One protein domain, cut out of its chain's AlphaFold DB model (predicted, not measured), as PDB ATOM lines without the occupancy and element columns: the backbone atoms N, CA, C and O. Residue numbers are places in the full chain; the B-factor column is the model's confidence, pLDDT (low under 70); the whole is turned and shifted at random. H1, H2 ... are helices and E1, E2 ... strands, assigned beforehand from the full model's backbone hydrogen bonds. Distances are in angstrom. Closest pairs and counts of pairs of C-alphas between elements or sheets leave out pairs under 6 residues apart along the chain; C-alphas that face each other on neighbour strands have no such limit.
ATOM      1  N   ILE A  12      35.892 -11.489  52.403       96.50
ATOM      2  CA  ILE A  12      36.927 -12.023  51.519       96.50
ATOM      3  C   ILE A  12      36.822 -11.293  50.181       96.50
ATOM      4  O   ILE A  12      35.752 -11.257  49.577       96.50
ATOM      5  N   ILE A  13      37.919 -10.685  49.737       96.31
ATOM      6  CA  ILE A  13      37.973  -9.854  48.533       96.31
ATOM      7  C   ILE A  13      38.968 -10.479  47.556       96.31
ATOM      8  O   ILE A  13      40.137 -10.608  47.893       96.31
ATOM      9  N   SER A  14      38.531 -10.821  46.343       96.06
ATOM     10  CA  SER A  14      39.441 -11.099  45.220       96.06
ATOM     11  C   SER A  14      39.459  -9.892  44.292       96.06
ATOM     12  O   SER A  14      38.405  -9.351  43.947       96.06
ATOM     13  N   THR A  15      40.652  -9.436  43.929       92.75
ATOM     14  CA  THR A  15      40.854  -8.256  43.089       92.75
ATOM     15  C   THR A  15      42.180  -8.356  42.347       92.75
ATOM     16  O   THR A  15      43.136  -8.941  42.842       92.75
ATOM     17  N   ASP A  16      42.245  -7.738  41.176       91.12
ATOM     18  CA  ASP A  16      43.482  -7.461  40.446       91.12
ATOM     19  C   ASP A  16      44.203  -6.196  40.952       91.12
ATOM     20  O   ASP A  16      45.339  -5.931  40.562       91.12
ATOM     21  N   ASN A  17      43.572  -5.414  41.835       92.44
ATOM     22  CA  ASN A  17      44.100  -4.156  42.346       92.44
ATOM     23  C   ASN A  17      44.017  -4.082  43.877       92.44
ATOM     24  O   ASN A  17      43.221  -3.344  44.466       92.44
ATOM     25  N   GLU A  18      44.896  -4.829  44.547       92.19
ATOM     26  CA  GLU A  18      44.974  -4.809  46.011       92.19
ATOM     27  C   GLU A  18      45.311  -3.427  46.578       92.19
ATOM     28  O   GLU A  18      44.896  -3.090  47.688       92.19
ATOM     29  N   HIS A  19      46.087  -2.630  45.836       93.50
ATOM     30  CA  HIS A  19      46.458  -1.280  46.250       93.50
ATOM     31  C   HIS A  19      45.226  -0.396  46.398       93.50
ATOM     32  O   HIS A  19      45.092   0.300  47.404       93.50
ATOM     33  N   TRP A  20      44.295  -0.471  45.446       94.69
ATOM     34  CA  TRP A  20      43.038   0.259  45.530       94.69
ATOM     35  C   TRP A  20      42.223  -0.171  46.751       94.69
ATOM     36  O   TRP A  20      41.733   0.694  47.478       94.69
ATOM     37  N   VAL A  21      42.138  -1.477  47.036       93.12
ATOM     38  CA  VAL A  21      41.429  -1.987  48.223       93.12
ATOM     39  C   VAL A  21      42.046  -1.433  49.505       93.12
ATOM     40  O   VAL A  21      41.328  -0.879  50.332       93.12
ATOM     41  N   LYS A  22      43.374  -1.516  49.648       90.56
ATOM     42  CA  LYS A  22      44.099  -1.019  50.830       90.56
ATOM     43  C   LYS A  22      43.945   0.495  51.024       90.56
ATOM     44  O   LYS A  22      43.974   0.954  52.159       90.56
ATOM     45  N   ALA A  23      43.779   1.257  49.941       94.44
ATOM     46  CA  ALA A  23      43.632   2.711  49.985       94.44
ATOM     47  C   ALA A  23      42.186   3.198  50.206       94.44
ATOM     48  O   ALA A  23      41.999   4.292  50.731       94.44
ATOM     49  N   ASN A  24      41.172   2.424  49.798       94.94
ATOM     50  CA  ASN A  24      39.777   2.893  49.756       94.94
ATOM     51  C   ASN A  24      38.831   2.143  50.700       94.94
ATOM     52  O   ASN A  24      37.754   2.651  51.016       94.94
ATOM     53  N   ILE A  25      39.194   0.941  51.151       91.00
ATOM     54  CA  ILE A  25      38.332   0.128  52.008       91.00
ATOM     55  C   ILE A  25      38.803   0.218  53.459       91.00
ATOM     56  O   ILE A  25      39.790  -0.394  53.865       91.00
ATOM     57  N   ASN A  26      38.037   0.957  54.259       86.69
ATOM     58  CA  ASN A  26      38.252   1.076  55.696       86.69
ATOM     59  C   ASN A  26      37.630  -0.109  56.446       86.69
ATOM     60  O   ASN A  26      36.489  -0.496  56.182       86.69
ATOM     61  N   TYR A  27      38.345  -0.637  57.437       82.69
ATOM     62  CA  TYR A  27      37.845  -1.654  58.362       82.69
ATOM     63  C   TYR A  27      37.862  -1.133  59.796       82.69
ATOM     64  O   TYR A  27      38.677  -0.293  60.170       82.69
ATOM     65  N   THR A  28      36.928  -1.627  60.606       80.06
ATOM     66  CA  THR A  28      36.761  -1.201  61.999       80.06
ATOM     67  C   THR A  28      37.528  -2.081  62.975       80.06
ATOM     68  O   THR A  28      37.837  -1.640  64.081       80.06
ATOM     69  N   ARG A  29      37.842  -3.323  62.591       82.81
ATOM     70  CA  ARG A  29      38.569  -4.284  63.430       82.81
ATOM     71  C   ARG A  29      39.565  -5.090  62.603       82.81
ATOM     72  O   ARG A  29      39.323  -5.414  61.442       82.81
ATOM     73  N   LYS A  30      40.689  -5.448  63.227       82.44
ATOM     74  CA  LYS A  30      41.692  -6.337  62.628       82.44
ATOM     75  C   LYS A  30      41.051  -7.696  62.307       82.44
ATOM     76  O   LYS A  30      40.393  -8.269  63.169       82.44
ATOM     77  N   GLY A  31      41.266  -8.200  61.091       84.62
ATOM     78  CA  GLY A  31      40.715  -9.484  60.632       84.62
ATOM     79  C   GLY A  31      39.294  -9.420  60.054       84.62
ATOM     80  O   GLY A  31      38.728 -10.459  59.743       84.62
ATOM     81  N   GLU A  32      38.702  -8.230  59.889       89.69
ATOM     82  CA  GLU A  32      37.414  -8.089  59.184       89.69
ATOM     83  C   GLU A  32      37.543  -8.275  57.671       89.69
ATOM     84  O   GLU A  32      36.571  -8.649  57.023       89.69
ATOM     85  N   ILE A  33      38.713  -7.986  57.096       92.69
ATOM     86  CA  ILE A  33      38.937  -8.001  55.650       92.69
ATOM     87  C   ILE A  33      40.165  -8.843  55.333       92.69
ATOM     88  O   ILE A  33      41.238  -8.625  55.899       92.69
ATOM     89  N   HIS A  34      40.005  -9.760  54.384       94.19
ATOM     90  CA  HIS A  34      41.084 -10.548  53.810       94.19
ATOM     91  C   HIS A  34      41.046 -10.435  52.293       94.19
ATOM     92  O   HIS A  34      40.002 -10.625  51.670       94.19
ATOM     93  N   ILE A  35      42.197 -10.136  51.701       94.56
ATOM     94  CA  ILE A  35      42.364 -10.171  50.254       94.56
ATOM     95  C   ILE A  35      42.865 -11.567  49.885       94.56
ATOM     96  O   ILE A  35      43.859 -12.027  50.448       94.56
ATOM     97  N   VAL A  36      42.162 -12.240  48.975       94.31
ATOM     98  CA  VAL A  36      42.612 -13.484  48.352       94.31
ATOM     99  C   VAL A  36      43.232 -13.142  47.000       94.31
ATOM    100  O   VAL A  36      42.620 -12.463  46.177       94.31
ATOM    101  N   SER A  37      44.484 -13.549  46.839       89.94
ATOM    102  CA  SER A  37      45.338 -13.214  45.701       89.94
ATOM    103  C   SER A  37      46.327 -14.358  45.525       89.94
ATOM    104  O   SER A  37      47.504 -14.280  45.882       89.94
ATOM    105  N   SER A  38      45.797 -15.513  45.131       89.31
ATOM    106  CA  SER A  38      46.642 -16.658  44.818       89.31
ATOM    107  C   SER A  38      47.199 -16.531  43.398       89.31
ATOM    108  O   SER A  38      46.706 -15.767  42.570       89.31
ATOM    109  N   ALA A  39      48.222 -17.326  43.081       91.62
ATOM    110  CA  ALA A  39      48.736 -17.415  41.714       91.62
ATOM    111  C   ALA A  39      47.732 -18.060  40.729       91.62
ATOM    112  O   ALA A  39      47.968 -18.045  39.522       91.62
ATOM    113  N   TYR A  40      46.631 -18.630  41.233       93.94
ATOM    114  CA  TYR A  40      45.714 -19.494  40.496       93.94
ATOM    115  C   TYR A  40      44.267 -19.027  40.680       93.94
ATOM    116  O   TYR A  40      43.684 -19.140  41.757       93.94
ATOM    117  N   ARG A  41      43.638 -18.532  39.613       92.31
ATOM    118  CA  ARG A  41      42.284 -17.944  39.682       92.31
ATOM    119  C   ARG A  41      41.229 -18.937  40.171       92.31
ATOM    120  O   ARG A  41      40.245 -18.548  40.792       92.31
ATOM    121  N   GLU A  42      41.431 -20.216  39.890       94.81
ATOM    122  CA  GLU A  42      40.609 -21.325  40.354       94.81
ATOM    123  C   GLU A  42      40.654 -21.495  41.881       94.81
ATOM    124  O   GLU A  42      39.641 -21.850  42.479       94.81
ATOM    125  N   VAL A  43      41.780 -21.178  42.529       96.31
ATOM    126  CA  VAL A  43      41.916 -21.213  43.994       96.31
ATOM    127  C   VAL A  43      41.193 -20.023  44.624       96.31
ATOM    128  O   VAL A  43      40.478 -20.190  45.616       96.31
ATOM    129  N   ASP A  44      41.300 -18.837  44.020       96.25
ATOM    130  CA  ASP A  44      40.532 -17.660  44.447       96.25
ATOM    131  C   ASP A  44      39.026 -17.922  44.319       96.25
ATOM    132  O   ASP A  44      38.261 -17.685  45.254       96.25
ATOM    133  N   MET A  45      38.598 -18.488  43.186       96.94
ATOM    134  CA  MET A  45      37.207 -18.868  42.946       96.94
ATOM    135  C   MET A  45      36.721 -19.906  43.960       96.94
ATOM    136  O   MET A  45      35.671 -19.709  44.569       96.94
ATOM    137  N   ALA A  46      37.490 -20.975  44.195       97.06
ATOM    138  CA  ALA A  46      37.154 -21.991  45.189       97.06
ATOM    139  C   ALA A  46      37.036 -21.395  46.600       97.06
ATOM    140  O   ALA A  46      36.149 -21.782  47.356       97.06
ATOM    141  N   THR A  47      37.881 -20.420  46.943       97.19
ATOM    142  CA  THR A  47      37.803 -19.700  48.221       97.19
ATOM    143  C   THR A  47      36.518 -18.878  48.317       97.19
ATOM    144  O   THR A  47      35.813 -18.941  49.324       97.19
ATOM    145  N   LEU A  48      36.171 -18.135  47.265       97.44
ATOM    146  CA  LEU A  48      34.991 -17.270  47.263       97.44
ATOM    147  C   LEU A  48      33.673 -18.050  47.256       97.44
ATOM    148  O   LEU A  48      32.759 -17.673  47.982       97.44
ATOM    149  N   VAL A  49      33.587 -19.166  46.525       97.56
ATOM    150  CA  VAL A  49      32.396 -20.042  46.496       97.56
ATOM    151  C   VAL A  49      32.060 -20.617  47.880       97.56
ATOM    152  O   VAL A  49      30.920 -20.986  48.153       97.56
ATOM    153  N   ARG A  50      33.039 -20.677  48.792       96.62
ATOM    154  CA  ARG A  50      32.845 -21.137  50.175       96.62
ATOM    155  C   ARG A  50      32.292 -20.067  51.117       96.62
ATOM    156  O   ARG A  50      32.010 -20.390  52.272       96.62
ATOM    157  N   CYS A  51      32.135 -18.826  50.660       96.44
ATOM    158  CA  CYS A  51      31.511 -17.766  51.448       96.44
ATOM    159  C   CYS A  51      30.013 -18.035  51.657       96.44
ATOM    160  O   CYS A  51      29.373 -18.748  50.892       96.44
ATOM    161  N   ASN A  52      29.427 -17.433  52.695       95.62
ATOM    162  CA  ASN A  52      27.986 -17.556  52.939       95.62
ATOM    163  C   ASN A  52      27.147 -16.698  51.984       95.62
ATOM    164  O   ASN A  52      26.001 -17.034  51.704       95.62
ATOM    165  N   HIS A  53      27.695 -15.571  51.527       95.44
ATOM    166  CA  HIS A  53      27.024 -14.570  50.698       95.44
ATOM    167  C   HIS A  53      28.022 -13.964  49.709       95.44
ATOM    168  O   HIS A  53      29.220 -13.917  49.993       95.44
ATOM    169  N   THR A  54      27.523 -13.444  48.588       97.38
ATOM    170  CA  THR A  54      28.348 -12.843  47.535       97.38
ATOM    171  C   THR A  54      27.920 -11.406  47.263       97.38
ATOM    172  O   THR A  54      26.750 -11.119  47.026       97.38
ATOM    173  N   ILE A  55      28.892 -10.496  47.238       96.38
ATOM    174  CA  ILE A  55      28.750  -9.176  46.619       96.38
ATOM    175  C   ILE A  55      29.620  -9.219  45.370       96.38
ATOM    176  O   ILE A  55      30.823  -9.451  45.479       96.38
ATOM    177  N   MET A  56      29.023  -9.047  44.195       95.56
ATOM    178  CA  MET A  56      29.723  -9.254  42.931       95.56
ATOM    179  C   MET A  56      29.769  -8.007  42.049       95.56
ATOM    180  O   MET A  56      28.834  -7.206  42.003       95.56
ATOM    181  N   SER A  57      30.856  -7.894  41.283       93.94
ATOM    182  CA  SER A  57      30.853  -7.143  40.028       93.94
ATOM    183  C   SER A  57      30.077  -7.915  38.952       93.94
ATOM    184  O   SER A  57      29.812  -9.105  39.095       93.94
ATOM    185  N   THR A  58      29.726  -7.266  37.845       91.00
ATOM    186  CA  THR A  58      28.929  -7.884  36.766       91.00
ATOM    187  C   THR A  58      29.755  -8.705  35.765       91.00
ATOM    188  O   THR A  58      29.233  -9.145  34.742       91.00
ATOM    189  N   GLY A  59      31.045  -8.923  36.046       91.31
ATOM    190  CA  GLY A  59      31.928  -9.751  35.222       91.31
ATOM    191  C   GLY A  59      31.652 -11.251  35.367       91.31
ATOM    192  O   GLY A  59      31.134 -11.708  36.384       91.31
ATOM    193  N   THR A  60      32.058 -12.033  34.364       93.44
ATOM    194  CA  THR A  60      31.798 -13.485  34.281       93.44
ATOM    195  C   THR A  60      32.383 -14.280  35.447       93.44
ATOM    196  O   THR A  60      31.738 -15.195  35.947       93.44
ATOM    197  N   PHE A  61      33.580 -13.916  35.919       95.56
ATOM    198  CA  PHE A  61      34.217 -14.548  37.080       95.56
ATOM    199  C   PHE A  61      33.327 -14.457  38.327       95.56
ATOM    200  O   PHE A  61      32.987 -15.471  38.935       95.56
ATOM    201  N   SER A  62      32.889 -13.243  38.663       95.88
ATOM    202  CA  SER A  62      32.044 -12.985  39.826       95.88
ATOM    203  C   SER A  62      30.636 -13.566  39.663       95.88
ATOM    204  O   SER A  62      30.057 -14.020  40.647       95.88
ATOM    205  N   TRP A  63      30.112 -13.611  38.431       96.19
ATOM    206  CA  TRP A  63      28.825 -14.239  38.126       96.19
ATOM    207  C   TRP A  63      28.831 -15.734  38.459       96.19
ATOM    208  O   TRP A  63      27.936 -16.211  39.152       96.19
ATOM    209  N   TRP A  64      29.870 -16.473  38.048       97.19
ATOM    210  CA  TRP A  64      29.983 -17.901  38.370       97.19
ATOM    211  C   TRP A  64      30.173 -18.154  39.863       97.19
ATOM    212  O   TRP A  64      29.595 -19.094  40.402       97.19
ATOM    213  N   ILE A  65      30.932 -17.299  40.550       97.88
ATOM    214  CA  ILE A  65      31.058 -17.367  42.009       97.88
ATOM    215  C   ILE A  65      29.693 -17.191  42.665       97.88
ATOM    216  O   ILE A  65      29.330 -17.996  43.516       97.88
ATOM    217  N   ALA A  66      28.924 -16.180  42.262       96.75
ATOM    218  CA  ALA A  66      27.589 -15.941  42.793       96.75
ATOM    219  C   ALA A  66      26.630 -17.104  42.505       96.75
ATOM    220  O   ALA A  66      25.867 -17.492  43.381       96.75
ATOM    221  N   TYR A  67      26.698 -17.687  41.307       96.38
ATOM    222  CA  TYR A  67      25.880 -18.838  40.922       96.38
ATOM    223  C   TYR A  67      26.171 -20.079  41.771       96.38
ATOM    224  O   TYR A  67      25.256 -20.791  42.174       96.38
ATOM    225  N   LEU A  68      27.449 -20.331  42.057       97.06
ATOM    226  CA  LEU A  68      27.890 -21.481  42.847       97.06
ATOM    227  C   LEU A  68      27.791 -21.241  44.360       97.06
ATOM    228  O   LEU A  68      27.754 -22.198  45.134       97.06
ATOM    229  N   THR A  69      27.750 -19.981  44.797       96.06
ATOM    230  CA  THR A  69      27.586 -19.623  46.206       96.06
ATOM    231  C   THR A  69      26.121 -19.783  46.593       96.06
ATOM    232  O   THR A  69      25.259 -19.025  46.156       96.06
ATOM    233  N   ASN A  70      25.813 -20.756  47.449       88.81
ATOM    234  CA  ASN A  70      24.441 -21.026  47.883       88.81
ATOM    235  C   ASN A  70      23.968 -20.046  48.978       88.81
ATOM    236  O   ASN A  70      23.744 -20.435  50.126       88.81
ATOM    237  N   GLY A  71      23.847 -18.761  48.643       92.44
ATOM    238  CA  GLY A  71      23.421 -17.728  49.583       92.44
ATOM    239  C   GLY A  71      22.959 -16.437  48.917       92.44
ATOM    240  O   GLY A  71      22.726 -16.379  47.715       92.44
ATOM    241  N   THR A  72      22.796 -15.380  49.714       95.44
ATOM    242  CA  THR A  72      22.409 -14.058  49.207       95.44
ATOM    243  C   THR A  72      23.465 -13.491  48.264       95.44
ATOM    244  O   THR A  72      24.629 -13.344  48.647       95.44
ATOM    245  N   VAL A  73      23.028 -13.099  47.068       97.00
ATOM    246  CA  VAL A  73      23.848 -12.431  46.054       97.00
ATOM    247  C   VAL A  73      23.380 -10.992  45.885       97.00
ATOM    248  O   VAL A  73      22.184 -10.740  45.735       97.00
ATOM    249  N   VAL A  74      24.328 -10.055  45.885       96.75
ATOM    250  CA  VAL A  74      24.094  -8.633  45.606       96.75
ATOM    251  C   VAL A  74      24.931  -8.194  44.405       96.75
ATOM    252  O   VAL A  74      26.127  -8.490  44.349       96.75
ATOM    253  N   TYR A  75      24.327  -7.460  43.467       95.06
ATOM    254  CA  TYR A  75      24.997  -6.973  42.256       95.06
ATOM    255  C   TYR A  75      24.617  -5.533  41.904       95.06
ATOM    256  O   TYR A  75      23.588  -5.026  42.345       95.06
ATOM    257  N   TYR A  76      25.446  -4.864  41.097       93.44
ATOM    258  CA  TYR A  76      25.180  -3.492  40.658       93.44
ATOM    259  C   TYR A  76      24.057  -3.431  39.619       93.44
ATOM    260  O   TYR A  76      24.128  -4.084  38.576       93.44
TER     261      TYR A  76
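This is residues 12 to 76 of the 104 residues of a protein of Onchocerca flexuosa (UniProt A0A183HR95). Look for two small lobes, E1 H1 E2 and E3 H3 E4, each a pair of parallel strands with a helix over it, and H2 joining them by packing on H3 and near the end of E1. H1 is only loosely packed on its pair, nearer to E2 than to E1 and with a single pair of C-alphas within 8 A of E2, and residues 26 to 31 stick out. The 65 printed residues hold three named helices and four named strands, in the order E1 H1 E2 H2 E3 H3 E4, class mixed. The whole is compact, radius of gyration of the C-alphas 11.9 A, spans 29 by 26 by 21 A.

Start at E1, residues 12 to 14, parallel to E2, residues 33 to 36, at 38 degrees; N 13 and O 34 are 2.8 A apart, within hydrogen-bond range. With H1, residues 18 to 24, they make a strand-helix-strand unit, two parallel neighbour strands with a helix between, its crossover right-handed; the closest C-alphas of H1 and E2 are Glu 18 and Ile 35, 7.3 A. E3, residues 54 to 56, H3, residues 60 to 68, and E4, residues 73 to 76, make another, also right-handed; E3 and E4 are parallel at 18 degrees, with N 74 and O 54 at 2.9 A. H2, residues 41 to 49, touches H3 at a steep tilt of 39 degrees, the same way, closest at the C-alphas of Val 49 and Ile 65, 5.4 A. E1 and E3 are apart. In H1, H2 and H3 every O i to N i+4 pair is within hydrogen-bond range.

Find C-alpha 12 at (36.927, -12.023, 51.519), where E1 begins. H2 runs 12.2 A, H3 12.4 A and E4 10.5 A, ending at C-alpha 76, (25.180, -3.492, 40.658).

The farthest C-alphas, Arg 29 and Thr 60, are 31.3 A apart. The printed part has no cut, no link is long, and no printed residue is under pLDDT 70.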